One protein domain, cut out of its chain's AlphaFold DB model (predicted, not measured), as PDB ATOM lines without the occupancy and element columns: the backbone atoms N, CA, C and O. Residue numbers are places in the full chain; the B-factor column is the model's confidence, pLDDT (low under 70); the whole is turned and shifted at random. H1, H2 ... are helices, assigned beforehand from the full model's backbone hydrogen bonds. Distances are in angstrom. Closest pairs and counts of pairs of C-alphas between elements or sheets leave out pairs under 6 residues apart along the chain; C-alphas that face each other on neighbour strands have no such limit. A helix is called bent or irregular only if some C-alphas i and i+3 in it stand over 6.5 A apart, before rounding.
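Overview. This is residues 244 to 287 and 470 to 609 of the 612 residues of an uncharacterized protein of archaeon (UniProt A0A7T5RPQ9). A long, thin rod of helices is built on one very long helix, H4, which runs nearly its full length; H3 and H5 fold back along H4 from its two ends, and H1 runs beside H4 on the stretch shared with H3. The short H2 packs on H1 and H3, while at the far end H4 and H5 make a two-helix hairpin. The printed part has 184 residues with five named helices, in the order H1, H2, H3, H4, H5, and no named strand; its class is all helix, an up-and-down bundle in which each helix runs against the one before it. It is extended, with a radius of gyration of the C-alphas of 25.4 A, and spans 94 by 22 by 20 A.

Arrangement. H4, residues 525 to 586, and H1, residues 244 to 287, are the hubs, touching three other helices each. They touch each other at a shallow tilt of 14 degrees, opposite ways, with the closest C-alphas those of Ser 280 and Ala 536, 5.0 A apart. H3, residues 490 to 520, forms a hairpin with H4 at a shallow tilt of 18 degrees; their closest C-alphas, of Ala 499 and Ala 552, are 4.6 A apart. H1 and H3 are close but not clearly touching, the closest C-alphas being those of Val 279 and Ala 517, 7.7 A apart. H2, residues 470 to 484, forms a hairpin with H3, closest at the C-alphas of Ala 481 and Phe 496, 5.6 A apart. H2 also touches residues 254 to 268 of H1, closest at the C-alphas of Leu 261 and Ser 473, 6.8 A apart. H2 and H4 are only just apart, 8.3 A at the closest. H5, residues 590 to 608, forms a hairpin with H4, touching its residues 566 to 585; the C-alphas of Ala 574 and Ala 600 are closest, 4.1 A apart. Residues 604 to 608 of H5 touch residues 244 to 247 of H1, with the closest C-alphas, of Ala 244 and Ser 608, 4.0 A apart. H5 is apart from H2 and H3. In H1, H2, H3 and H5 every O i to N i+4 pair is within hydrogen-bond range, and in H4 56 of 58 are.

Along the chain. H4 measures 91.7 A from C-alpha 525 at (-71.846, -9.383, 15.844) to C-alpha 586 at (12.177, -40.304, 35.443). It is irregular, but only just: C-alphas 526 and 529 are 6.8 A apart. H1 measures 62.3 A and begins at C-alpha 244 at (-11.064, -35.056, 21.779). H3 measures 44.8 A, H5 26.9 A and H2 21.1 A.

Size, cuts and confidence. The two C-alphas farthest apart, those of Ser 526 and Leu 588, are 94.5 A apart. Residues 288 to 469 are not printed, and C-alphas 287 and 470 are 29.8 A apart across the cut. The links H2 to H3, H3 to H4 and H4 to H5 are tight. The mean pLDDT of the printed part is 81.3, with 35 residues under 70, among them residues 481 to 492 and 584 to 596.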
ATOM      1  N   ALA A 244     -10.397 -35.797  20.711       75.75
ATOM      2  CA  ALA A 244     -11.064 -35.056  21.779       75.75
ATOM      3  C   ALA A 244     -11.190 -33.566  21.427       75.75
ATOM      4  O   ALA A 244     -12.279 -33.001  21.511       75.75
ATOM      5  N   ASN A 245     -10.118 -32.943  20.931       78.25
ATOM      6  CA  ASN A 245     -10.135 -31.544  20.494       78.25
ATOM      7  C   ASN A 245     -11.089 -31.314  19.316       78.25
ATOM      8  O   ASN A 245     -11.836 -30.339  19.318       78.25
ATOM      9  N   SER A 246     -11.108 -32.216  18.329       77.69
ATOM     10  CA  SER A 246     -12.064 -32.147  17.217       77.69
ATOM     11  C   SER A 246     -13.510 -32.226  17.711       77.69
ATOM     12  O   SER A 246     -14.370 -31.492  17.228       77.69
ATOM     13  N   THR A 247     -13.774 -33.086  18.696       79.56
ATOM     14  CA  THR A 247     -15.101 -33.229  19.311       79.56
ATOM     15  C   THR A 247     -15.502 -31.953  20.046       79.56
ATOM     16  O   THR A 247     -16.585 -31.426  19.806       79.56
ATOM     17  N   ILE A 248     -14.607 -31.393  20.867       81.81
ATOM     18  CA  ILE A 248     -14.827 -30.122  21.575       81.81
ATOM     19  C   ILE A 248     -15.122 -28.985  20.587       81.81
ATOM     20  O   ILE A 248     -16.081 -28.245  20.786       81.81
ATOM     21  N   LEU A 249     -14.350 -28.859  19.503       80.94
ATOM     22  CA  LEU A 249     -14.569 -27.828  18.480       80.94
ATOM     23  C   LEU A 249     -15.919 -27.993  17.769       80.94
ATOM     24  O   LEU A 249     -16.615 -27.005  17.530       80.94
ATOM     25  N   SER A 250     -16.313 -29.232  17.462       78.62
ATOM     26  CA  SER A 250     -17.632 -29.526  16.895       78.62
ATOM     27  C   SER A 250     -18.750 -29.087  17.846       78.62
ATOM     28  O   SER A 250     -19.662 -28.370  17.440       78.62
ATOM     29  N   GLN A 251     -18.638 -29.441  19.128       80.38
ATOM     30  CA  GLN A 251     -19.607 -29.077  20.165       80.38
ATOM     31  C   GLN A 251     -19.670 -27.553  20.386       80.38
ATOM     32  O   GLN A 251     -20.753 -26.984  20.507       80.38
ATOM     33  N   GLN A 252     -18.535 -26.847  20.347       83.25
ATOM     34  CA  GLN A 252     -18.484 -25.378  20.403       83.25
ATOM     35  C   GLN A 252     -19.154 -24.714  19.188       83.25
ATOM     36  O   GLN A 252     -19.794 -23.662  19.316       83.25
ATOM     37  N   SER A 253     -19.041 -25.322  18.002       80.38
ATOM     38  CA  SER A 253     -19.754 -24.857  16.807       80.38
ATOM     39  C   SER A 253     -21.267 -24.963  16.998       80.38
ATOM     40  O   SER A 253     -21.987 -23.983  16.787       80.38
ATOM     41  N   VAL A 254     -21.745 -26.109  17.490       80.31
ATOM     42  CA  VAL A 254     -23.164 -26.315  17.811       80.31
ATOM     43  C   VAL A 254     -23.614 -25.357  18.912       80.31
ATOM     44  O   VAL A 254     -24.673 -24.748  18.783       80.31
ATOM     45  N   GLN A 255     -22.796 -25.108  19.935       83.94
ATOM     46  CA  GLN A 255     -23.107 -24.133  20.984       83.94
ATOM     47  C   GLN A 255     -23.313 -22.729  20.414       83.94
ATOM     48  O   GLN A 255     -24.254 -22.033  20.797       83.94
ATOM     49  N   THR A 256     -22.471 -22.326  19.464       83.19
ATOM     50  CA  THR A 256     -22.593 -21.033  18.781       83.19
ATOM     51  C   THR A 256     -23.894 -20.952  17.982       83.19
ATOM     52  O   THR A 256     -24.630 -19.968  18.092       83.19
ATOM     53  N   GLN A 257     -24.217 -22.001  17.223       81.94
ATOM     54  CA  GLN A 257     -25.463 -22.083  16.457       81.94
ATOM     55  C   GLN A 257     -26.696 -22.076  17.374       81.94
ATOM     56  O   GLN A 257     -27.667 -21.367  17.109       81.94
ATOM     57  N   LEU A 258     -26.647 -22.796  18.497       83.25
ATOM     58  CA  LEU A 258     -27.727 -22.852  19.476       83.25
ATOM     59  C   LEU A 258     -27.914 -21.520  20.210       83.25
ATOM     60  O   LEU A 258     -29.048 -21.127  20.470       83.25
ATOM     61  N   ALA A 259     -26.838 -20.788  20.504       84.56
ATOM     62  CA  ALA A 259     -26.924 -19.451  21.086       84.56
ATOM     63  C   ALA A 259     -27.598 -18.457  20.122       84.56
ATOM     64  O   ALA A 259     -28.486 -17.700  20.526       84.56
ATOM     65  N   GLN A 260     -27.233 -18.497  18.835       84.06
ATOM     66  CA  GLN A 260     -27.894 -17.704  17.792       84.06
ATOM     67  C   GLN A 260     -29.378 -18.062  17.682       84.06
ATOM     68  O   GLN A 260     -30.235 -17.178  17.662       84.06
ATOM     69  N   LEU A 261     -29.693 -19.356  17.682       82.88
ATOM     70  CA  LEU A 261     -31.060 -19.852  17.619       82.88
ATOM     71  C   LEU A 261     -31.877 -19.476  18.858       82.88
ATOM     72  O   LEU A 261     -33.016 -19.045  18.728       82.88
ATOM     73  N   SER A 262     -31.298 -19.565  20.054       85.06
ATOM     74  CA  SER A 262     -31.940 -19.122  21.293       85.06
ATOM     75  C   SER A 262     -32.273 -17.632  21.246       85.06
ATOM     76  O   SER A 262     -33.371 -17.243  21.643       85.06
ATOM     77  N   SER A 263     -31.368 -16.803  20.718       85.75
ATOM     78  CA  SER A 263     -31.618 -15.375  20.512       85.75
ATOM     79  C   SER A 263     -32.771 -15.138  19.528       85.75
ATOM     80  O   SER A 263     -33.689 -14.369  19.825       85.75
ATOM     81  N   GLN A 264     -32.791 -15.861  18.403       83.44
ATOM     82  CA  GLN A 264     -33.874 -15.790  17.417       83.44
ATOM     83  C   GLN A 264     -35.220 -16.255  17.983       83.44
ATOM     84  O   GLN A 264     -36.236 -15.592  17.763       83.44
ATOM     85  N   VAL A 265     -35.246 -17.357  18.740       83.69
ATOM     86  CA  VAL A 265     -36.452 -17.864  19.409       83.69
ATOM     87  C   VAL A 265     -36.968 -16.834  20.406       83.69
ATOM     88  O   VAL A 265     -38.146 -16.499  20.347       83.69
ATOM     89  N   ASN A 266     -36.113 -16.264  21.257       84.69
ATOM     90  CA  ASN A 266     -36.516 -15.244  22.233       84.69
ATOM     91  C   ASN A 266     -37.063 -13.979  21.560       84.69
ATOM     92  O   ASN A 266     -38.098 -13.454  21.969       84.69
ATOM     93  N   SER A 267     -36.406 -13.509  20.498       84.38
ATOM     94  CA  SER A 267     -36.871 -12.350  19.733       84.38
ATOM     95  C   SER A 267     -38.225 -12.617  19.066       84.38
ATOM     96  O   SER A 267     -39.149 -11.815  19.198       84.38
ATOM     97  N   THR A 268     -38.377 -13.774  18.413       82.44
ATOM     98  CA  THR A 268     -39.601 -14.122  17.674       82.44
ATOM     99  C   THR A 268     -40.772 -14.391  18.615       82.44
ATOM    100  O   THR A 268     -41.863 -13.872  18.398       82.44
ATOM    101  N   THR A 269     -40.554 -15.160  19.683       81.81
ATOM    102  CA  THR A 269     -41.579 -15.451  20.701       81.81
ATOM    103  C   THR A 269     -42.028 -14.183  21.424       81.81
ATOM    104  O   THR A 269     -43.226 -13.998  21.635       81.81
ATOM    105  N   GLY A 270     -41.098 -13.275  21.746       82.19
ATOM    106  CA  GLY A 270     -41.406 -11.964  22.314       82.19
ATOM    107  C   GLY A 270     -42.261 -11.111  21.374       82.19
ATOM    108  O   GLY A 270     -43.323 -10.633  21.773       82.19
ATOM    109  N   ALA A 271     -41.854 -10.982  20.106       84.94
ATOM    110  CA  ALA A 271     -42.613 -10.241  19.100       84.94
ATOM    111  C   ALA A 271     -44.021 -10.827  18.888       84.94
ATOM    112  O   ALA A 271     -45.011 -10.092  18.887       84.94
ATOM    113  N   GLN A 272     -44.134 -12.153  18.773       86.62
ATOM    114  CA  GLN A 272     -45.417 -12.833  18.608       86.62
ATOM    115  C   GLN A 272     -46.315 -12.693  19.842       86.62
ATOM    116  O   GLN A 272     -47.513 -12.477  19.682       86.62
ATOM    117  N   ALA A 273     -45.774 -12.750  21.062       85.12
ATOM    118  CA  ALA A 273     -46.555 -12.521  22.278       85.12
ATOM    119  C   ALA A 273     -47.142 -11.098  22.317       85.12
ATOM    120  O   ALA A 273     -48.325 -10.927  22.617       85.12
ATOM    121  N   THR A 274     -46.356 -10.080  21.945       88.50
ATOM    122  CA  THR A 274     -46.844  -8.697  21.826       88.50
ATOM    123  C   THR A 274     -47.935  -8.568  20.762       88.50
ATOM    124  O   THR A 274     -48.976  -7.959  21.016       88.50
ATOM    125  N   LEU A 275     -47.738  -9.164  19.582       92.06
ATOM    126  CA  LEU A 275     -48.716  -9.124  18.493       92.06
ATOM    127  C   LEU A 275     -50.009  -9.881  18.843       92.06
ATOM    128  O   LEU A 275     -51.099  -9.381  18.569       92.06
ATOM    129  N   ALA A 276     -49.920 -11.039  19.501       92.31
ATOM    130  CA  ALA A 276     -51.083 -11.784  19.984       92.31
ATOM    131  C   ALA A 276     -51.855 -10.992  21.050       92.31
ATOM    132  O   ALA A 276     -53.083 -10.896  20.983       92.31
ATOM    133  N   GLY A 277     -51.136 -10.332  21.965       93.06
ATOM    134  CA  GLY A 277     -51.723  -9.406  22.931       93.06
ATOM    135  C   GLY A 277     -52.453  -8.242  22.255       93.06
ATOM    136  O   GLY A 277     -53.554  -7.877  22.671       93.06
ATOM    137  N   ALA A 278     -51.903  -7.701  21.164       94.38
ATOM    138  CA  ALA A 278     -52.572  -6.675  20.367       94.38
ATOM    139  C   ALA A 278     -53.854  -7.205  19.702       94.38
ATOM    140  O   ALA A 278     -54.871  -6.511  19.727       94.38
ATOM    141  N   VAL A 279     -53.846  -8.425  19.153       95.88
ATOM    142  CA  VAL A 279     -55.051  -9.071  18.598       95.88
ATOM    143  C   VAL A 279     -56.121  -9.237  19.678       95.88
ATOM    144  O   VAL A 279     -57.254  -8.808  19.477       95.88
ATOM    145  N   SER A 280     -55.767  -9.783  20.845       95.56
ATOM    146  CA  SER A 280     -56.706  -9.970  21.957       95.56
ATOM    147  C   SER A 280     -57.268  -8.642  22.476       95.56
ATOM    148  O   SER A 280     -58.479  -8.514  22.642       95.56
ATOM    149  N   SER A 281     -56.423  -7.624  22.662       96.31
ATOM    150  CA  SER A 281     -56.853  -6.292  23.103       96.31
ATOM    151  C   SER A 281     -57.812  -5.634  22.104       96.31
ATOM    152  O   SER A 281     -58.867  -5.125  22.491       96.31
ATOM    153  N   ASN A 282     -57.510  -5.709  20.802       97.12
ATOM    154  CA  ASN A 282     -58.400  -5.195  19.759       97.12
ATOM    155  C   ASN A 282     -59.708  -5.990  19.666       97.12
ATOM    156  O   ASN A 282     -60.761  -5.389  19.459       97.12
ATOM    157  N   ALA A 283     -59.670  -7.311  19.862       97.06
ATOM    158  CA  ALA A 283     -60.871  -8.140  19.903       97.06
ATOM    159  C   ALA A 283     -61.769  -7.760  21.091       97.06
ATOM    160  O   ALA A 283     -62.963  -7.548  20.907       97.06
ATOM    161  N   SER A 284     -61.205  -7.566  22.284       96.75
ATOM    162  CA  SER A 284     -61.954  -7.090  23.457       96.75
ATOM    163  C   SER A 284     -62.540  -5.693  23.241       96.75
ATOM    164  O   SER A 284     -63.706  -5.452  23.555       96.75
ATOM    165  N   ALA A 285     -61.769  -4.774  22.649       96.94
ATOM    166  CA  ALA A 285     -62.247  -3.433  22.320       96.94
ATOM    167  C   ALA A 285     -63.392  -3.462  21.294       96.94
ATOM    168  O   ALA A 285     -64.356  -2.705  21.421       96.94
ATOM    169  N   LEU A 286     -63.312  -4.347  20.297       97.38
ATOM    170  CA  LEU A 286     -64.385  -4.563  19.334       97.38
ATOM    171  C   LEU A 286     -65.619  -5.186  19.993       97.38
ATOM    172  O   LEU A 286     -66.725  -4.720  19.746       97.38
ATOM    173  N   ALA A 287     -65.457  -6.185  20.862       96.69
ATOM    174  CA  ALA A 287     -66.575  -6.802  21.575       96.69
ATOM    175  C   ALA A 287     -67.322  -5.776  22.447       96.69
ATOM    176  O   ALA A 287     -68.554  -5.734  22.442       96.69
ATOM    177  N   LEU A 470     -41.456 -18.954  12.325       58.09
ATOM    178  CA  LEU A 470     -41.070 -19.892  13.381       58.09
ATOM    179  C   LEU A 470     -40.769 -21.310  12.875       58.09
ATOM    180  O   LEU A 470     -40.039 -22.061  13.519       58.09
ATOM    181  N   THR A 471     -41.287 -21.674  11.701       60.56
ATOM    182  CA  THR A 471     -41.028 -22.971  11.057       60.56
ATOM    183  C   THR A 471     -39.538 -23.157  10.737       60.56
ATOM    184  O   THR A 471     -39.014 -24.266  10.845       60.56
ATOM    185  N   SER A 472     -38.831 -22.070  10.418       65.50
ATOM    186  CA  SER A 472     -37.377 -22.048  10.211       65.50
ATOM    187  C   SER A 472     -36.612 -22.330  11.511       65.50
ATOM    188  O   SER A 472     -35.748 -23.205  11.521       65.50
ATOM    189  N   SER A 473     -36.992 -21.699  12.629       65.69
ATOM    190  CA  SER A 473     -36.405 -21.960  13.955       65.69
ATOM    191  C   SER A 473     -36.646 -23.395  14.432       65.69
ATOM    192  O   SER A 473     -35.726 -24.032  14.937       65.69
ATOM    193  N   VAL A 474     -37.848 -23.950  14.225       65.44
ATOM    194  CA  VAL A 474     -38.148 -25.367  14.525       65.44
ATOM    195  C   VAL A 474     -37.237 -26.297  13.716       65.44
ATOM    196  O   VAL A 474     -36.650 -27.220  14.273       65.44
ATOM    197  N   THR A 475     -37.069 -26.031  12.418       68.75
ATOM    198  CA  THR A 475     -36.211 -26.836  11.528       68.75
ATOM    199  C   THR A 475     -34.731 -26.754  11.928       68.75
ATOM    200  O   THR A 475     -34.011 -27.753  11.861       68.75
ATOM    201  N   ALA A 476     -34.282 -25.589  12.405       70.62
ATOM    202  CA  ALA A 476     -32.933 -25.401  12.930       70.62
ATOM    203  C   ALA A 476     -32.697 -26.193  14.230       70.62
ATOM    204  O   ALA A 476     -31.669 -26.858  14.346       70.62
ATOM    205  N   ILE A 477     -33.662 -26.208  15.168       68.69
ATOM    206  CA  ILE A 477     -33.578 -27.032  16.393       68.69
ATOM    207  C   ILE A 477     -33.491 -28.518  16.024       68.69
ATOM    208  O   ILE A 477     -32.659 -29.232  16.575       68.69
ATOM    209  N   VAL A 478     -34.312 -28.977  15.072       65.81
ATOM    210  CA  VAL A 478     -34.303 -30.371  14.591       65.81
ATOM    211  C   VAL A 478     -32.947 -30.743  13.988       65.81
ATOM    212  O   VAL A 478     -32.408 -31.804  14.291       65.81
ATOM    213  N   SER A 479     -32.374 -29.869  13.161       72.38
ATOM    214  CA  SER A 479     -31.079 -30.122  12.516       72.38
ATOM    215  C   SER A 479     -29.939 -30.194  13.537       72.38
ATOM    216  O   SER A 479     -29.082 -31.073  13.446       72.38
ATOM    217  N   LEU A 480     -29.962 -29.323  14.551       70.62
ATOM    218  CA  LEU A 480     -29.015 -29.366  15.668       70.62
ATOM    219  C   LEU A 480     -29.193 -30.634  16.509       70.62
ATOM    220  O   LEU A 480     -28.214 -31.315  16.779       70.62
ATOM    221  N   ALA A 481     -30.429 -31.005  16.850       66.88
ATOM    222  CA  ALA A 481     -30.721 -32.222  17.610       66.88
ATOM    223  C   ALA A 481     -30.240 -33.496  16.890       66.88
ATOM    224  O   ALA A 481     -29.711 -34.400  17.530       66.88
ATOM    225  N   LEU A 482     -30.383 -33.560  15.561       66.06
ATOM    226  CA  LEU A 482     -29.873 -34.665  14.739       66.06
ATOM    227  C   LEU A 482     -28.343 -34.698  14.683       66.06
ATOM    228  O   LEU A 482     -27.757 -35.776  14.719       66.06
ATOM    229  N   THR A 483     -27.705 -33.527  14.617       67.44
ATOM    230  CA  THR A 483     -26.238 -33.408  14.671       67.44
ATOM    231  C   THR A 483     -25.705 -33.873  16.030       67.44
ATOM    232  O   THR A 483     -24.674 -34.532  16.110       67.44
ATOM    233  N   GLU A 484     -26.447 -33.582  17.097       64.56
ATOM    234  CA  GLU A 484     -26.059 -33.856  18.479       64.56
ATOM    235  C   GLU A 484     -26.422 -35.262  18.985       64.56
ATOM    236  O   GLU A 484     -25.786 -35.765  19.911       64.56
ATOM    237  N   GLN A 485     -27.391 -35.949  18.366       62.34
ATOM    238  CA  GLN A 485     -27.792 -37.316  18.746       62.34
ATOM    239  C   GLN A 485     -26.652 -38.343  18.670       62.34
ATOM    240  O   GLN A 485     -26.754 -39.409  19.269       62.34
ATOM    241  N   GLN A 486     -25.580 -38.039  17.936       57.81
ATOM    242  CA  GLN A 486     -24.406 -38.902  17.824       57.81
ATOM    243  C   GLN A 486     -23.306 -38.587  18.843       57.81
ATOM    244  O   GLN A 486     -22.327 -39.321  18.876       57.81
ATOM    245  N   LEU A 487     -23.420 -37.506  19.627       59.88
ATOM    246  CA  LEU A 487     -22.319 -36.958  20.432       59.88
ATOM    247  C   LEU A 487     -22.694 -36.667  21.895       59.88
ATOM    248  O   LEU A 487     -21.830 -36.784  22.771       59.88
ATOM    249  N   LEU A 488     -23.956 -36.327  22.179       59.72
ATOM    250  CA  LEU A 488     -24.422 -36.042  23.538       59.72
ATOM    251  C   LEU A 488     -24.731 -37.300  24.336       59.72
ATOM    252  O   LEU A 488     -25.196 -38.306  23.803       59.72
ATOM    253  N   SER A 489     -24.602 -37.162  25.656       60.62
ATOM    254  CA  SER A 489     -25.218 -38.084  26.603       60.62
ATOM    255  C   SER A 489     -26.728 -38.205  26.381       60.62
ATOM    256  O   SER A 489     -27.404 -37.269  25.936       60.62
ATOM    257  N   THR A 490     -27.289 -39.343  26.789       63.84
ATOM    258  CA  THR A 490     -28.740 -39.609  26.801       63.84
ATOM    259  C   THR A 490     -29.576 -38.468  27.401       63.84
ATOM    260  O   THR A 490     -30.676 -38.181  26.923       63.84
ATOM    261  N   THR A 491     -29.043 -37.763  28.404       65.81
ATOM    262  CA  THR A 491     -29.708 -36.614  29.045       65.81
ATOM    263  C   THR A 491     -29.705 -35.367  28.151       65.81
ATOM    264  O   THR A 491     -30.725 -34.680  28.054       65.81
ATOM    265  N   GLY A 492     -28.599 -35.089  27.451       67.94
ATOM    266  CA  GLY A 492     -28.525 -33.997  26.476       67.94
ATOM    267  C   GLY A 492     -29.518 -34.198  25.331       67.94
ATOM    268  O   GLY A 492     -30.303 -33.301  25.025       67.94
ATOM    269  N   ALA A 493     -29.583 -35.412  24.775       72.38
ATOM    270  CA  ALA A 493     -30.545 -35.758  23.728       72.38
ATOM    271  C   ALA A 493     -32.009 -35.537  24.167       72.38
ATOM    272  O   ALA A 493     -32.823 -35.014  23.402       72.38
ATOM    273  N   ALA A 494     -32.348 -35.864  25.420       79.44
ATOM    274  CA  ALA A 494     -33.682 -35.618  25.970       79.44
ATOM    275  C   ALA A 494     -34.032 -34.116  26.045       79.44
ATOM    276  O   ALA A 494     -35.167 -33.730  25.744       79.44
ATOM    277  N   ALA A 495     -33.067 -33.256  26.393       82.25
ATOM    278  CA  ALA A 495     -33.266 -31.806  26.425       82.25
ATOM    279  C   ALA A 495     -33.528 -31.232  25.021       82.25
ATOM    280  O   ALA A 495     -34.468 -30.455  24.839       82.25
ATOM    281  N   PHE A 496     -32.770 -31.669  24.011       81.38
ATOM    282  CA  PHE A 496     -32.996 -31.272  22.615       81.38
ATOM    283  C   PHE A 496     -34.345 -31.768  22.073       81.38
ATOM    284  O   PHE A 496     -35.074 -30.992  21.454       81.38
ATOM    285  N   ASN A 497     -34.740 -33.009  22.376       82.50
ATOM    286  CA  ASN A 497     -36.060 -33.539  22.010       82.50
ATOM    287  C   ASN A 497     -37.203 -32.739  22.658       82.50
ATOM    288  O   ASN A 497     -38.239 -32.489  22.032       82.50
ATOM    289  N   THR A 498     -37.011 -32.294  23.903       86.94
ATOM    290  CA  THR A 498     -37.966 -31.427  24.606       86.94
ATOM    291  C   THR A 498     -38.060 -30.059  23.929       86.94
ATOM    292  O   THR A 498     -39.165 -29.580  23.672       86.94
ATOM    293  N   ALA A 499     -36.923 -29.450  23.571       85.62
ATOM    294  CA  ALA A 499     -36.885 -28.186  22.834       85.62
ATOM    295  C   ALA A 499     -37.589 -28.293  21.473       85.62
ATOM    296  O   ALA A 499     -38.411 -27.440  21.137       85.62
ATOM    297  N   GLN A 500     -37.340 -29.374  20.732       84.00
ATOM    298  CA  GLN A 500     -38.003 -29.666  19.461       84.00
ATOM    299  C   GLN A 500     -39.521 -29.790  19.627       84.00
ATOM    300  O   GLN A 500     -40.278 -29.124  18.921       84.00
ATOM    301  N   THR A 501     -39.970 -30.628  20.563       86.44
ATOM    302  CA  THR A 501     -41.401 -30.872  20.802       86.44
ATOM    303  C   THR A 501     -42.109 -29.584  21.223       86.44
ATOM    304  O   THR A 501     -43.181 -29.262  20.710       86.44
ATOM    305  N   SER A 502     -41.480 -28.802  22.103       87.94
ATOM    306  CA  SER A 502     -42.008 -27.517  22.567       87.94
ATOM    307  C   SER A 502     -42.135 -26.504  21.424       87.94
ATOM    308  O   SER A 502     -43.177 -25.859  21.281       87.94
ATOM    309  N   ALA A 503     -41.132 -26.432  20.542       82.94
ATOM    310  CA  ALA A 503     -41.148 -25.549  19.380       82.94
ATOM    311  C   ALA A 503     -42.212 -25.959  18.340       82.94
ATOM    312  O   ALA A 503     -42.899 -25.099  17.784       82.94
ATOM    313  N   GLN A 504     -42.410 -27.262  18.110       84.12
ATOM    314  CA  GLN A 504     -43.491 -27.774  17.258       84.12
ATOM    315  C   GLN A 504     -44.875 -27.439  17.828       84.12
ATOM    316  O   GLN A 504     -45.753 -26.990  17.086       84.12
ATOM    317  N   ALA A 505     -45.066 -27.617  19.138       86.62
ATOM    318  CA  ALA A 505     -46.306 -27.258  19.820       86.62
ATOM    319  C   ALA A 505     -46.583 -25.749  19.724       86.62
ATOM    320  O   ALA A 505     -47.708 -25.346  19.430       86.62
ATOM    321  N   TYR A 506     -45.554 -24.910  19.879       86.62
ATOM    322  CA  TYR A 506     -45.682 -23.463  19.709       86.62
ATOM    323  C   TYR A 506     -46.081 -23.075  18.280       86.62
ATOM    324  O   TYR A 506     -47.020 -22.301  18.094       86.62
ATOM    325  N   SER A 507     -45.445 -23.668  17.264       83.62
ATOM    326  CA  SER A 507     -45.791 -23.421  15.859       83.62
ATOM    327  C   SER A 507     -47.246 -23.791  15.543       83.62
ATOM    328  O   SER A 507     -47.930 -23.054  14.830       83.62
ATOM    329  N   GLN A 508     -47.740 -24.912  16.075       85.50
ATOM    330  CA  GLN A 508     -49.135 -25.332  15.902       85.50
ATOM    331  C   GLN A 508     -50.107 -24.399  16.635       85.50
ATOM    332  O   GLN A 508     -51.155 -24.044  16.087       85.50
ATOM    333  N   ALA A 509     -49.750 -23.949  17.841       87.69
ATOM    334  CA  ALA A 509     -50.541 -22.988  18.603       87.69
ATOM    335  C   ALA A 509     -50.642 -21.635  17.881       87.69
ATOM    336  O   ALA A 509     -51.734 -21.075  17.785       87.69
ATOM    337  N   ALA A 510     -49.543 -21.133  17.308       87.25
ATOM    338  CA  ALA A 510     -49.524 -19.877  16.554       87.25
ATOM    339  C   ALA A 510     -50.382 -19.949  15.277       87.25
ATOM    340  O   ALA A 510     -51.145 -19.022  14.972       87.25
ATOM    341  N   LEU A 511     -50.317 -21.069  14.546       86.31
ATOM    342  CA  LEU A 511     -51.176 -21.315  13.382       86.31
ATOM    343  C   LEU A 511     -52.661 -21.382  13.771       86.31
ATOM    344  O   LEU A 511     -53.505 -20.757  13.122       86.31
ATOM    345  N   SER A 512     -52.973 -22.095  14.854       88.88
ATOM    346  CA  SER A 512     -54.337 -22.208  15.379       88.88
ATOM    347  C   SER A 512     -54.876 -20.847  15.822       88.88
ATOM    348  O   SER A 512     -56.002 -20.494  15.477       88.88
ATOM    349  N   PHE A 513     -54.057 -20.042  16.507       92.12
ATOM    350  CA  PHE A 513     -54.409 -18.681  16.911       92.12
ATOM    351  C   PHE A 513     -54.710 -17.787  15.704       92.12
ATOM    352  O   PHE A 513     -55.744 -17.123  15.674       92.12
ATOM    353  N   THR A 514     -53.856 -17.818  14.675       90.38
ATOM    354  CA  THR A 514     -54.066 -17.052  13.433       90.38
ATOM    355  C   THR A 514     -55.384 -17.436  12.762       90.38
ATOM    356  O   THR A 514     -56.181 -16.568  12.406       90.38
ATOM    357  N   THR A 515     -55.638 -18.739  12.637       90.12
ATOM    358  CA  THR A 515     -56.851 -19.283  12.012       90.12
ATOM    359  C   THR A 515     -58.102 -18.888  12.797       90.12
ATOM    360  O   THR A 515     -59.092 -18.446  12.210       90.12
ATOM    361  N   ALA A 516     -58.054 -18.982  14.129       92.81
ATOM    362  CA  ALA A 516     -59.141 -18.548  15.001       92.81
ATOM    363  C   ALA A 516     -59.400 -17.039  14.871       92.81
ATOM    364  O   ALA A 516     -60.551 -16.616  14.767       92.81
ATOM    365  N   ALA A 517     -58.343 -16.224  14.808       93.62
ATOM    366  CA  ALA A 517     -58.464 -14.777  14.680       93.62
ATOM    367  C   ALA A 517     -59.075 -14.372  13.331       93.62
ATOM    368  O   ALA A 517     -60.002 -13.563  13.294       93.62
ATOM    369  N   GLN A 518     -58.646 -14.992  12.232       92.44
ATOM    370  CA  GLN A 518     -59.248 -14.784  10.912       92.44
ATOM    371  C   GLN A 518     -60.711 -15.240  10.868       92.44
ATOM    372  O   GLN A 518     -61.562 -14.528  10.336       92.44
ATOM    373  N   SER A 519     -61.020 -16.386  11.477       92.69
ATOM    374  CA  SER A 519     -62.393 -16.898  11.557       92.69
ATOM    375  C   SER A 519     -63.298 -15.966  12.361       92.69
ATOM    376  O   SER A 519     -64.445 -15.746  11.979       92.69
ATOM    377  N   SER A 520     -62.779 -15.343  13.426       94.12
ATOM    378  CA  SER A 520     -63.554 -14.401  14.241       94.12
ATOM    379  C   SER A 520     -64.044 -13.176  13.458       94.12
ATOM    380  O   SER A 520     -65.135 -12.680  13.724       94.12
ATOM    381  N   LEU A 521     -63.296 -12.735  12.438       92.31
ATOM    382  CA  LEU A 521     -63.684 -11.622  11.559       92.31
ATOM    383  C   LEU A 521     -64.857 -11.970  10.626       92.31
ATOM    384  O   LEU A 521     -65.480 -11.070  10.061       92.31
ATOM    385  N   GLN A 522     -65.165 -13.258  10.465       94.25
ATOM    386  CA  GLN A 522     -66.289 -13.744   9.658       94.25
ATOM    387  C   GLN A 522     -67.535 -14.048  10.497       94.25
ATOM    388  O   GLN A 522     -68.576 -14.395   9.945       94.25
ATOM    389  N   LEU A 523     -67.457 -13.910  11.823       95.31
ATOM    390  CA  LEU A 523     -68.602 -14.117  12.703       95.31
ATOM    391  C   LEU A 523     -69.537 -12.907  12.700       95.31
ATOM    392  O   LEU A 523     -69.101 -11.761  12.558       95.31
ATOM    393  N   GLY A 524     -70.827 -13.178  12.907       94.81
ATOM    394  CA  GLY A 524     -71.832 -12.156  13.187       94.81
ATOM    395  C   GLY A 524     -71.574 -11.448  14.519       94.81
ATOM    396  O   GLY A 524     -71.000 -12.036  15.441       94.81
ATOM    397  N   ALA A 525     -72.040 -10.205  14.646       95.12
ATOM    398  CA  ALA A 525     -71.846  -9.383  15.844       95.12
ATOM    399  C   ALA A 525     -72.270 -10.095  17.146       95.12
ATOM    400  O   ALA A 525     -71.571 -10.015  18.155       95.12
ATOM    401  N   SER A 526     -73.371 -10.853  17.111       93.25
ATOM    402  CA  SER A 526     -73.881 -11.620  18.262       93.25
ATOM    403  C   SER A 526     -72.953 -12.747  18.737       93.25
ATOM    404  O   SER A 526     -72.907 -13.037  19.931       93.25
ATOM    405  N   ALA A 527     -72.189 -13.365  17.833       94.56
ATOM    406  CA  ALA A 527     -71.265 -14.456  18.152       94.56
ATOM    407  C   ALA A 527     -69.842 -13.960  18.465       94.56
ATOM    408  O   ALA A 527     -69.050 -14.676  19.082       94.56
ATOM    409  N   PHE A 528     -69.510 -12.729  18.065       95.94
ATOM    410  CA  PHE A 528     -68.158 -12.194  18.181       95.94
ATOM    411  C   PHE A 528     -67.673 -12.079  19.633       95.94
ATOM    412  O   PHE A 528     -66.509 -12.359  19.909       95.94
ATOM    413  N   GLY A 529     -68.549 -11.720  20.579       93.00
ATOM    414  CA  GLY A 529     -68.171 -11.583  21.992       93.00
ATOM    415  C   GLY A 529     -67.572 -12.865  22.586       93.00
ATOM    416  O   GLY A 529     -66.546 -12.813  23.263       93.00
ATOM    417  N   ALA A 530     -68.153 -14.028  22.265       93.00
ATOM    418  CA  ALA A 530     -67.620 -15.323  22.688       93.00
ATOM    419  C   ALA A 530     -66.263 -15.620  22.027       93.00
ATOM    420  O   ALA A 530     -65.320 -16.029  22.704       93.00
ATOM    421  N   ALA A 531     -66.137 -15.343  20.726       94.62
ATOM    422  CA  ALA A 531     -64.888 -15.533  19.992       94.62
ATOM    423  C   ALA A 531     -63.753 -14.631  20.501       94.62
ATOM    424  O   ALA A 531     -62.613 -15.082  20.589       94.62
ATOM    425  N   ALA A 532     -64.049 -13.389  20.896       94.94
ATOM    426  CA  ALA A 532     -63.078 -12.492  21.522       94.94
ATOM    427  C   ALA A 532     -62.546 -13.064  22.848       94.94
ATOM    428  O   ALA A 532     -61.340 -13.012  23.100       94.94
ATOM    429  N   GLY A 533     -63.419 -13.681  23.655       92.38
ATOM    430  CA  GLY A 533     -63.023 -14.415  24.859       92.38
ATOM    431  C   GLY A 533     -62.096 -15.593  24.548       92.38
ATOM    432  O   GLY A 533     -61.032 -15.716  25.152       92.38
ATOM    433  N   THR A 534     -62.440 -16.411  23.546       92.88
ATOM    434  CA  THR A 534     -61.582 -17.516  23.088       92.88
ATOM    435  C   THR A 534     -60.220 -17.020  22.599       92.88
ATOM    436  O   THR A 534     -59.201 -17.601  22.963       92.88
ATOM    437  N   LEU A 535     -60.169 -15.917  21.843       94.38
ATOM    438  CA  LEU A 535     -58.911 -15.316  21.393       94.38
ATOM    439  C   LEU A 535     -58.040 -14.850  22.560       94.38
ATOM    440  O   LEU A 535     -56.827 -15.044  22.519       94.38
ATOM    441  N   ALA A 536     -58.631 -14.277  23.608       92.94
ATOM    442  CA  ALA A 536     -57.886 -13.904  24.806       92.94
ATOM    443  C   ALA A 536     -57.263 -15.131  25.493       92.94
ATOM    444  O   ALA A 536     -56.069 -15.122  25.803       92.94
ATOM    445  N   THR A 537     -58.025 -16.217  25.652       91.88
ATOM    446  CA  THR A 537     -57.504 -17.478  26.201       91.88
ATOM    447  C   THR A 537     -56.398 -18.062  25.323       91.88
ATOM    448  O   THR A 537     -55.326 -18.384  25.830       91.88
ATOM    449  N   SER A 538     -56.607 -18.143  24.004       91.75
ATOM    450  CA  SER A 538     -55.608 -18.666  23.065       91.75
ATOM    451  C   SER A 538     -54.339 -17.812  23.021       91.75
ATOM    452  O   SER A 538     -53.248 -18.369  22.933       91.75
ATOM    453  N   SER A 539     -54.448 -16.484  23.144       92.69
ATOM    454  CA  SER A 539     -53.292 -15.589  23.280       92.69
ATOM    455  C   SER A 539     -52.498 -15.885  24.555       92.69
ATOM    456  O   SER A 539     -51.269 -15.888  24.521       92.69
ATOM    457  N   GLY A 540     -53.181 -16.145  25.676       88.75
ATOM    458  CA  GLY A 540     -52.542 -16.544  26.933       88.75
ATOM    459  C   GLY A 540     -51.804 -17.878  26.807       88.75
ATOM    460  O   GLY A 540     -50.619 -17.958  27.127       88.75
ATOM    461  N   SER A 541     -52.465 -18.903  26.258       89.25
ATOM    462  CA  SER A 541     -51.847 -20.212  26.000       89.25
ATOM    463  C   SER A 541     -50.644 -20.113  25.063       89.25
ATOM    464  O   SER A 541     -49.625 -20.760  25.300       89.25
ATOM    465  N   LEU A 542     -50.732 -19.271  24.028       89.44
ATOM    466  CA  LEU A 542     -49.627 -19.019  23.112       89.44
ATOM    467  C   LEU A 542     -48.424 -18.421  23.851       89.44
ATOM    468  O   LEU A 542     -47.312 -18.906  23.671       89.44
ATOM    469  N   ALA A 543     -48.631 -17.423  24.717       88.06
ATOM    470  CA  ALA A 543     -47.557 -16.821  25.508       88.06
ATOM    471  C   ALA A 543     -46.882 -17.838  26.448       88.06
ATOM    472  O   ALA A 543     -45.652 -17.914  26.489       88.06
ATOM    473  N   THR A 544     -47.670 -18.670  27.141       88.81
ATOM    474  CA  THR A 544     -47.149 -19.759  27.985       88.81
ATOM    475  C   THR A 544     -46.306 -20.744  27.176       88.81
ATOM    476  O   THR A 544     -45.198 -21.088  27.586       88.81
ATOM    477  N   GLN A 545     -46.786 -21.158  26.000       88.69
ATOM    478  CA  GLN A 545     -46.060 -22.086  25.132       88.69
ATOM    479  C   GLN A 545     -44.769 -21.464  24.568       88.69
ATOM    480  O   GLN A 545     -43.752 -22.147  24.429       88.69
ATOM    481  N   ALA A 546     -44.780 -20.157  24.303       85.44
ATOM    482  CA  ALA A 546     -43.602 -19.404  23.882       85.44
ATOM    483  C   ALA A 546     -42.508 -19.435  24.966       85.44
ATOM    484  O   ALA A 546     -41.352 -19.746  24.679       85.44
ATOM    485  N   HIS A 547     -42.888 -19.190  26.226       86.62
ATOM    486  CA  HIS A 547     -41.973 -19.253  27.372       86.62
ATOM    487  C   HIS A 547     -41.435 -20.669  27.598       86.62
ATOM    488  O   HIS A 547     -40.238 -20.840  27.817       86.62
ATOM    489  N   ALA A 548     -42.289 -21.691  27.484       89.06
ATOM    490  CA  ALA A 548     -41.869 -23.088  27.575       89.06
ATOM    491  C   ALA A 548     -40.863 -23.466  26.473       89.06
ATOM    492  O   ALA A 548     -39.930 -24.229  26.717       89.06
ATOM    493  N   THR A 549     -41.021 -22.920  25.264       87.56
ATOM    494  CA  THR A 549     -40.088 -23.143  24.147       87.56
ATOM    495  C   THR A 549     -38.739 -22.487  24.416       87.56
ATOM    496  O   THR A 549     -37.707 -23.146  24.312       87.56
ATOM    497  N   ALA A 550     -38.741 -21.215  24.824       86.25
ATOM    498  CA  ALA A 550     -37.526 -20.489  25.190       86.25
ATOM    499  C   ALA A 550     -36.757 -21.188  26.325       86.25
ATOM    500  O   ALA A 550     -35.545 -21.378  26.227       86.25
ATOM    501  N   ALA A 551     -37.467 -21.632  27.368       89.31
ATOM    502  CA  ALA A 551     -36.880 -22.365  28.484       89.31
ATOM    503  C   ALA A 551     -36.258 -23.694  28.034       89.31
ATOM    504  O   ALA A 551     -35.120 -23.981  28.391       89.31
ATOM    505  N   ALA A 552     -36.954 -24.474  27.200       88.81
ATOM    506  CA  ALA A 552     -36.439 -25.750  26.712       88.81
ATOM    507  C   ALA A 552     -35.165 -25.584  25.859       88.81
ATOM    508  O   ALA A 552     -34.210 -26.344  26.024       88.81
ATOM    509  N   VAL A 553     -35.110 -24.561  24.997       86.81
ATOM    510  CA  VAL A 553     -33.905 -24.228  24.215       86.81
ATOM    511  C   VAL A 553     -32.755 -23.793  25.131       86.81
ATOM    512  O   VAL A 553     -31.621 -24.233  24.944       86.81
ATOM    513  N   ALA A 554     -33.037 -22.981  26.155       88.06
ATOM    514  CA  ALA A 554     -32.033 -22.571  27.135       88.06
ATOM    515  C   ALA A 554     -31.485 -23.765  27.936       88.06
ATOM    516  O   ALA A 554     -30.276 -23.862  28.144       88.06
ATOM    517  N   THR A 555     -32.345 -24.708  28.334       88.81
ATOM    518  CA  THR A 555     -31.937 -25.953  28.999       88.81
ATOM    519  C   THR A 555     -31.028 -26.793  28.106       88.81
ATOM    520  O   THR A 555     -29.981 -27.237  28.572       88.81
ATOM    521  N   ALA A 556     -31.365 -26.963  26.822       85.19
ATOM    522  CA  ALA A 556     -30.494 -27.657  25.868       85.19
ATOM    523  C   ALA A 556     -29.111 -26.981  25.765       85.19
ATOM    524  O   ALA A 556     -28.084 -27.658  25.796       85.19
ATOM    525  N   GLY A 557     -29.074 -25.643  25.741       85.69
ATOM    526  CA  GLY A 557     -27.822 -24.879  25.737       85.69
ATOM    527  C   GLY A 557     -26.991 -25.043  27.008       85.69
ATOM    528  O   GLY A 557     -25.768 -25.156  26.930       85.69
ATOM    529  N   ALA A 558     -27.636 -25.108  28.173       86.50
ATOM    530  CA  ALA A 558     -26.957 -25.343  29.445       86.50
ATOM    531  C   ALA A 558     -26.313 -26.738  29.503       86.50
ATOM    532  O   ALA A 558     -25.168 -26.858  29.944       86.50
ATOM    533  N   TYR A 559     -27.008 -27.771  29.012       84.69
ATOM    534  CA  TYR A 559     -26.451 -29.123  28.918       84.69
ATOM    535  C   TYR A 559     -25.229 -29.175  28.008       84.69
ATOM    536  O   TYR A 559     -24.195 -29.697  28.415       84.69
ATOM    537  N   LEU A 560     -25.323 -28.575  26.822       82.44
ATOM    538  CA  LEU A 560     -24.217 -28.525  25.872       82.44
ATOM    539  C   LEU A 560     -22.986 -27.821  26.464       82.44
ATOM    540  O   LEU A 560     -21.868 -28.317  26.371       82.44
ATOM    541  N   ASN A 561     -23.187 -26.696  27.155       85.75
ATOM    542  CA  ASN A 561     -22.093 -25.982  27.817       85.75
ATOM    543  C   ASN A 561     -21.457 -26.798  28.959       85.75
ATOM    544  O   ASN A 561     -20.238 -26.763  29.150       85.75
ATOM    545  N   SER A 562     -22.274 -27.537  29.715       86.25
ATOM    546  CA  SER A 562     -21.793 -28.449  30.756       86.25
ATOM    547  C   SER A 562     -20.973 -29.598  30.165       86.25
ATOM    548  O   SER A 562     -19.928 -29.932  30.721       86.25
ATOM    549  N   ASP A 563     -21.411 -30.179  29.045       83.19
ATOM    550  CA  ASP A 563     -20.709 -31.271  28.360       83.19
ATOM    551  C   ASP A 563     -19.357 -30.808  27.802       83.19
ATOM    552  O   ASP A 563     -18.324 -31.415  28.085       83.19
ATOM    553  N   ILE A 564     -19.326 -29.655  27.121       84.81
ATOM    554  CA  ILE A 564     -18.081 -29.026  26.644       84.81
ATOM    555  C   ILE A 564     -17.111 -28.796  27.808       84.81
ATOM    556  O   ILE A 564     -15.930 -29.130  27.705       84.81
ATOM    557  N   SER A 565     -17.601 -28.260  28.929       87.06
ATOM    558  CA  SER A 565     -16.773 -28.004  30.115       87.06
ATOM    559  C   SER A 565     -16.208 -29.298  30.708       87.06
ATOM    560  O   SER A 565     -15.031 -29.342  31.071       87.06
ATOM    561  N   ALA A 566     -17.013 -30.363  30.764       84.25
ATOM    562  CA  ALA A 566     -16.568 -31.676  31.220       84.25
ATOM    563  C   ALA A 566     -15.465 -32.238  30.312       84.25
ATOM    564  O   ALA A 566     -14.420 -32.644  30.814       84.25
ATOM    565  N   ARG A 567     -15.633 -32.177  28.985       83.56
ATOM    566  CA  ARG A 567     -14.623 -32.646  28.019       83.56
ATOM    567  C   ARG A 567     -13.321 -31.856  28.100       83.56
ATOM    568  O   ARG A 567     -12.243 -32.443  28.090       83.56
ATOM    569  N   VAL A 568     -13.401 -30.529  28.224       85.62
ATOM    570  CA  VAL A 568     -12.218 -29.676  28.429       85.62
ATOM    571  C   VAL A 568     -11.498 -30.057  29.725       85.62
ATOM    572  O   VAL A 568     -10.273 -30.179  29.731       85.62
ATOM    573  N   SER A 569     -12.245 -30.308  30.806       85.50
ATOM    574  CA  SER A 569     -11.673 -30.775  32.072       85.50
ATOM    575  C   SER A 569     -11.015 -32.151  31.939       85.50
ATOM    576  O   SER A 569      -9.939 -32.346  32.492       85.50
ATOM    577  N   GLN A 570     -11.616 -33.085  31.199       83.06
ATOM    578  CA  GLN A 570     -11.054 -34.418  30.950       83.06
ATOM    579  C   GLN A 570      -9.739 -34.336  30.163       83.06
ATOM    580  O   GLN A 570      -8.748 -34.955  30.543       83.06
ATOM    581  N   VAL A 571      -9.666 -33.497  29.122       81.06
ATOM    582  CA  VAL A 571      -8.409 -33.250  28.388       81.06
ATOM    583  C   VAL A 571      -7.339 -32.639  29.302       81.06
ATOM    584  O   VAL A 571      -6.175 -33.037  29.240       81.06
ATOM    585  N   ALA A 572      -7.711 -31.706  30.184       80.75
ATOM    586  CA  ALA A 572      -6.781 -31.125  31.152       80.75
ATOM    587  C   ALA A 572      -6.263 -32.167  32.163       80.75
ATOM    588  O   ALA A 572      -5.055 -32.244  32.392       80.75
ATOM    589  N   SER A 573      -7.149 -33.006  32.710       82.69
ATOM    590  CA  SER A 573      -6.790 -34.127  33.590       82.69
ATOM    591  C   SER A 573      -5.868 -35.125  32.891       82.69
ATOM    592  O   SER A 573      -4.864 -35.544  33.465       82.69
ATOM    593  N   ALA A 574      -6.153 -35.465  31.630       75.88
ATOM    594  CA  ALA A 574      -5.306 -36.346  30.837       75.88
ATOM    595  C   ALA A 574      -3.884 -35.798  30.677       75.88
ATOM    596  O   ALA A 574      -2.922 -36.537  30.872       75.88
ATOM    597  N   ASN A 575      -3.738 -34.504  30.376       78.56
ATOM    598  CA  ASN A 575      -2.425 -33.865  30.267       78.56
ATOM    599  C   ASN A 575      -1.670 -33.891  31.605       78.56
ATOM    600  O   ASN A 575      -0.485 -34.215  31.625       78.56
ATOM    601  N   ALA A 576      -2.356 -33.647  32.727       79.62
ATOM    602  CA  ALA A 576      -1.748 -33.750  34.053       79.62
ATOM    603  C   ALA A 576      -1.264 -35.180  34.364       79.62
ATOM    604  O   ALA A 576      -0.178 -35.360  34.918       79.62
ATOM    605  N   PHE A 577      -2.026 -36.203  33.966       77.88
ATOM    606  CA  PHE A 577      -1.603 -37.599  34.092       77.88
ATOM    607  C   PHE A 577      -0.411 -37.943  33.190       77.88
ATOM    608  O   PHE A 577       0.459 -38.706  33.607       77.88
ATOM    609  N   VAL A 578      -0.325 -37.371  31.984       77.56
ATOM    610  CA  VAL A 578       0.854 -37.522  31.113       77.56
ATOM    611  C   VAL A 578       2.092 -36.905  31.765       77.56
ATOM    612  O   VAL A 578       3.129 -37.566  31.838       77.56
ATOM    613  N   ASP A 579       1.985 -35.691  32.304       79.94
ATOM    614  CA  ASP A 579       3.091 -35.029  33.005       79.94
ATOM    615  C   ASP A 579       3.532 -35.828  34.240       79.94
ATOM    616  O   ASP A 579       4.729 -36.049  34.458       79.94
ATOM    617  N   GLN A 580       2.569 -36.334  35.019       77.31
ATOM    618  CA  GLN A 580       2.830 -37.210  36.160       77.31
ATOM    619  C   GLN A 580       3.542 -38.498  35.728       77.31
ATOM    620  O   GLN A 580       4.512 -38.908  36.368       77.31
ATOM    621  N   ALA A 581       3.110 -39.124  34.631       70.00
ATOM    622  CA  ALA A 581       3.741 -40.332  34.116       70.00
ATOM    623  C   ALA A 581       5.207 -40.090  33.737       70.00
ATOM    624  O   ALA A 581       6.076 -40.879  34.111       70.00
ATOM    625  N   VAL A 582       5.502 -38.982  33.049       74.31
ATOM    626  CA  VAL A 582       6.875 -38.603  32.676       74.31
ATOM    627  C   VAL A 582       7.754 -38.425  33.918       74.31
ATOM    628  O   VAL A 582       8.876 -38.934  33.946       74.31
ATOM    629  N   GLN A 583       7.243 -37.769  34.965       76.19
ATOM    630  CA  GLN A 583       7.968 -37.601  36.230       76.19
ATOM    631  C   GLN A 583       8.228 -38.937  36.943       76.19
ATOM    632  O   GLN A 583       9.340 -39.167  37.415       76.19
ATOM    633  N   LEU A 584       7.236 -39.833  36.987       67.44
ATOM    634  CA  LEU A 584       7.356 -41.145  37.632       67.44
ATOM    635  C   LEU A 584       8.328 -42.073  36.888       67.44
ATOM    636  O   LEU A 584       9.153 -42.744  37.508       67.44
ATOM    637  N   PHE A 585       8.326 -42.060  35.552       63.03
ATOM    638  CA  PHE A 585       9.326 -42.801  34.776       63.03
ATOM    639  C   PHE A 585      10.748 -42.253  34.975       63.03
ATOM    640  O   PHE A 585      11.707 -43.033  35.035       63.03
ATOM    641  N   ALA A 586      10.896 -40.932  35.129       63.97
ATOM    642  CA  ALA A 586      12.177 -40.304  35.443       63.97
ATOM    643  C   ALA A 586      12.678 -40.647  36.859       63.97
ATOM    644  O   ALA A 586      13.886 -40.733  37.071       63.97
ATOM    645  N   SER A 587      11.775 -40.899  37.813       63.00
ATOM    646  CA  SER A 587      12.107 -41.305  39.187       63.00
ATOM    647  C   SER A 587      12.195 -42.825  39.403       63.00
ATOM    648  O   SER A 587      12.379 -43.252  40.541       63.00
ATOM    649  N   LEU A 588      12.129 -43.629  38.330       55.94
ATOM    650  CA  LEU A 588      12.153 -45.104  38.332       55.94
ATOM    651  C   LEU A 588      10.892 -45.796  38.889       55.94
ATOM    652  O   LEU A 588      10.899 -47.017  39.054       55.94
ATOM    653  N   ASP A 589       9.790 -45.075  39.105       62.28
ATOM    654  CA  ASP A 589       8.493 -45.671  39.451       62.28
ATOM    655  C   ASP A 589       7.717 -46.084  38.189       62.28
ATOM    656  O   ASP A 589       6.827 -45.393  37.687       62.28
ATOM    657  N   ILE A 590       8.084 -47.246  37.643       59.12
ATOM    658  CA  ILE A 590       7.506 -47.773  36.397       59.12
ATOM    659  C   ILE A 590       6.015 -48.102  36.560       59.12
ATOM    660  O   ILE A 590       5.234 -47.877  35.634       59.12
ATOM    661  N   ALA A 591       5.614 -48.639  37.715       55.78
ATOM    662  CA  ALA A 591       4.232 -49.040  37.966       55.78
ATOM    663  C   ALA A 591       3.318 -47.813  38.097       55.78
ATOM    664  O   ALA A 591       2.279 -47.759  37.436       55.78
ATOM    665  N   GLY A 592       3.744 -46.803  38.866       58.00
ATOM    666  CA  GLY A 592       3.035 -45.532  38.972       58.00
ATOM    667  C   GLY A 592       2.947 -44.804  37.628       58.00
ATOM    668  O   GLY A 592       1.872 -44.340  37.247       58.00
ATOM    669  N   GLY A 593       4.045 -44.766  36.861       64.31
ATOM    670  CA  GLY A 593       4.061 -44.157  35.528       64.31
ATOM    671  C   GLY A 593       3.102 -44.835  34.543       64.31
ATOM    672  O   GLY A 593       2.355 -44.159  33.836       64.31
ATOM    673  N   ALA A 594       3.056 -46.171  34.522       62.00
ATOM    674  CA  ALA A 594       2.131 -46.918  33.667       62.00
ATOM    675  C   ALA A 594       0.660 -46.701  34.061       62.00
ATOM    676  O   ALA A 594      -0.198 -46.566  33.187       62.00
ATOM    677  N   GLN A 595       0.367 -46.623  35.362       68.44
ATOM    678  CA  GLN A 595      -0.978 -46.337  35.859       68.44
ATOM    679  C   GLN A 595      -1.438 -44.927  35.468       68.44
ATOM    680  O   GLN A 595      -2.562 -44.768  34.997       68.44
ATOM    681  N   ALA A 596      -0.567 -43.922  35.588       69.75
ATOM    682  CA  ALA A 596      -0.870 -42.561  35.152       69.75
ATOM    683  C   ALA A 596      -1.173 -42.503  33.638       69.75
ATOM    684  O   ALA A 596      -2.161 -41.896  33.232       69.75
ATOM    685  N   MET A 597      -0.422 -43.226  32.798       72.62
ATOM    686  CA  MET A 597      -0.707 -43.320  31.355       72.62
ATOM    687  C   MET A 597      -2.045 -44.003  31.036       72.62
ATOM    688  O   MET A 597      -2.739 -43.610  30.092       72.62
ATOM    689  N   ALA A 598      -2.431 -45.016  31.816       68.50
ATOM    690  CA  ALA A 598      -3.739 -45.653  31.685       68.50
ATOM    691  C   ALA A 598      -4.870 -44.673  32.044       68.50
ATOM    692  O   ALA A 598      -5.825 -44.551  31.278       68.50
ATOM    693  N   SER A 599      -4.724 -43.911  33.134       77.75
ATOM    694  CA  SER A 599      -5.675 -42.855  33.511       77.75
ATOM    695  C   SER A 599      -5.792 -41.776  32.431       77.75
ATOM    696  O   SER A 599      -6.903 -41.418  32.054       77.75
ATOM    697  N   ALA A 600      -4.671 -41.325  31.853       72.62
ATOM    698  CA  ALA A 600      -4.685 -40.378  30.733       72.62
ATOM    699  C   ALA A 600      -5.468 -40.913  29.522       72.62
ATOM    700  O   ALA A 600      -6.206 -40.174  28.873       72.62
ATOM    701  N   THR A 601      -5.341 -42.211  29.232       73.88
ATOM    702  CA  THR A 601      -6.072 -42.861  28.135       73.88
ATOM    703  C   THR A 601      -7.578 -42.870  28.398       73.88
ATOM    704  O   THR A 601      -8.344 -42.548  27.493       73.88
ATOM    705  N   VAL A 602      -8.004 -43.197  29.623       75.50
ATOM    706  CA  VAL A 602      -9.424 -43.203  30.020       75.50
ATOM    707  C   VAL A 602     -10.034 -41.807  29.907       75.50
ATOM    708  O   VAL A 602     -11.106 -41.659  29.326       75.50
ATOM    709  N   GLU A 603      -9.337 -40.778  30.392       78.12
ATOM    710  CA  GLU A 603      -9.795 -39.385  30.308       78.12
ATOM    711  C   GLU A 603      -9.938 -38.910  28.850       78.12
ATOM    712  O   GLU A 603     -10.964 -38.340  28.477       78.12
ATOM    713  N   LEU A 604      -8.963 -39.199  27.977       75.62
ATOM    714  CA  LEU A 604      -9.061 -38.831  26.558       75.62
ATOM    715  C   LEU A 604     -10.119 -39.641  25.804       75.62
ATOM    716  O   LEU A 604     -10.761 -39.110  24.896       75.62
ATOM    717  N   GLN A 605     -10.320 -40.914  26.155       76.44
ATOM    718  CA  GLN A 605     -11.415 -41.717  25.611       76.44
ATOM    719  C   GLN A 605     -12.763 -41.122  26.009       76.44
ATOM    720  O   GLN A 605     -13.589 -40.901  25.132       76.44
ATOM    721  N   ALA A 606     -12.951 -40.759  27.280       73.88
ATOM    722  CA  ALA A 606     -14.170 -40.102  27.744       73.88
ATOM    723  C   ALA A 606     -14.418 -38.762  27.022       73.88
ATOM    724  O   ALA A 606     -15.538 -38.500  26.584       73.88
ATOM    725  N   ALA A 607     -13.366 -37.964  26.808       77.44
ATOM    726  CA  ALA A 607     -13.460 -36.683  26.108       77.44
ATOM    727  C   ALA A 607     -13.749 -36.819  24.602       77.44
ATOM    728  O   ALA A 607     -14.337 -35.911  24.007       77.44
ATOM    729  N   SER A 608     -13.337 -37.929  23.981       71.44
ATOM    730  CA  SER A 608     -13.483 -38.191  22.539       71.44
ATOM    731  C   SER A 608     -14.696 -39.049  22.174       71.44
ATOM    732  O   SER A 608     -15.154 -38.988  21.035       71.44
ATOM    733  N   SER A 609     -15.242 -39.829  23.107       62.62
ATOM    734  CA  SER A 609     -16.454 -40.617  22.887       62.62
ATOM    735  C   SER A 609     -17.714 -39.762  22.996       62.62
ATOM    736  O   SER A 609     -17.807 -38.875  23.850       62.62
TER     737      SER A 609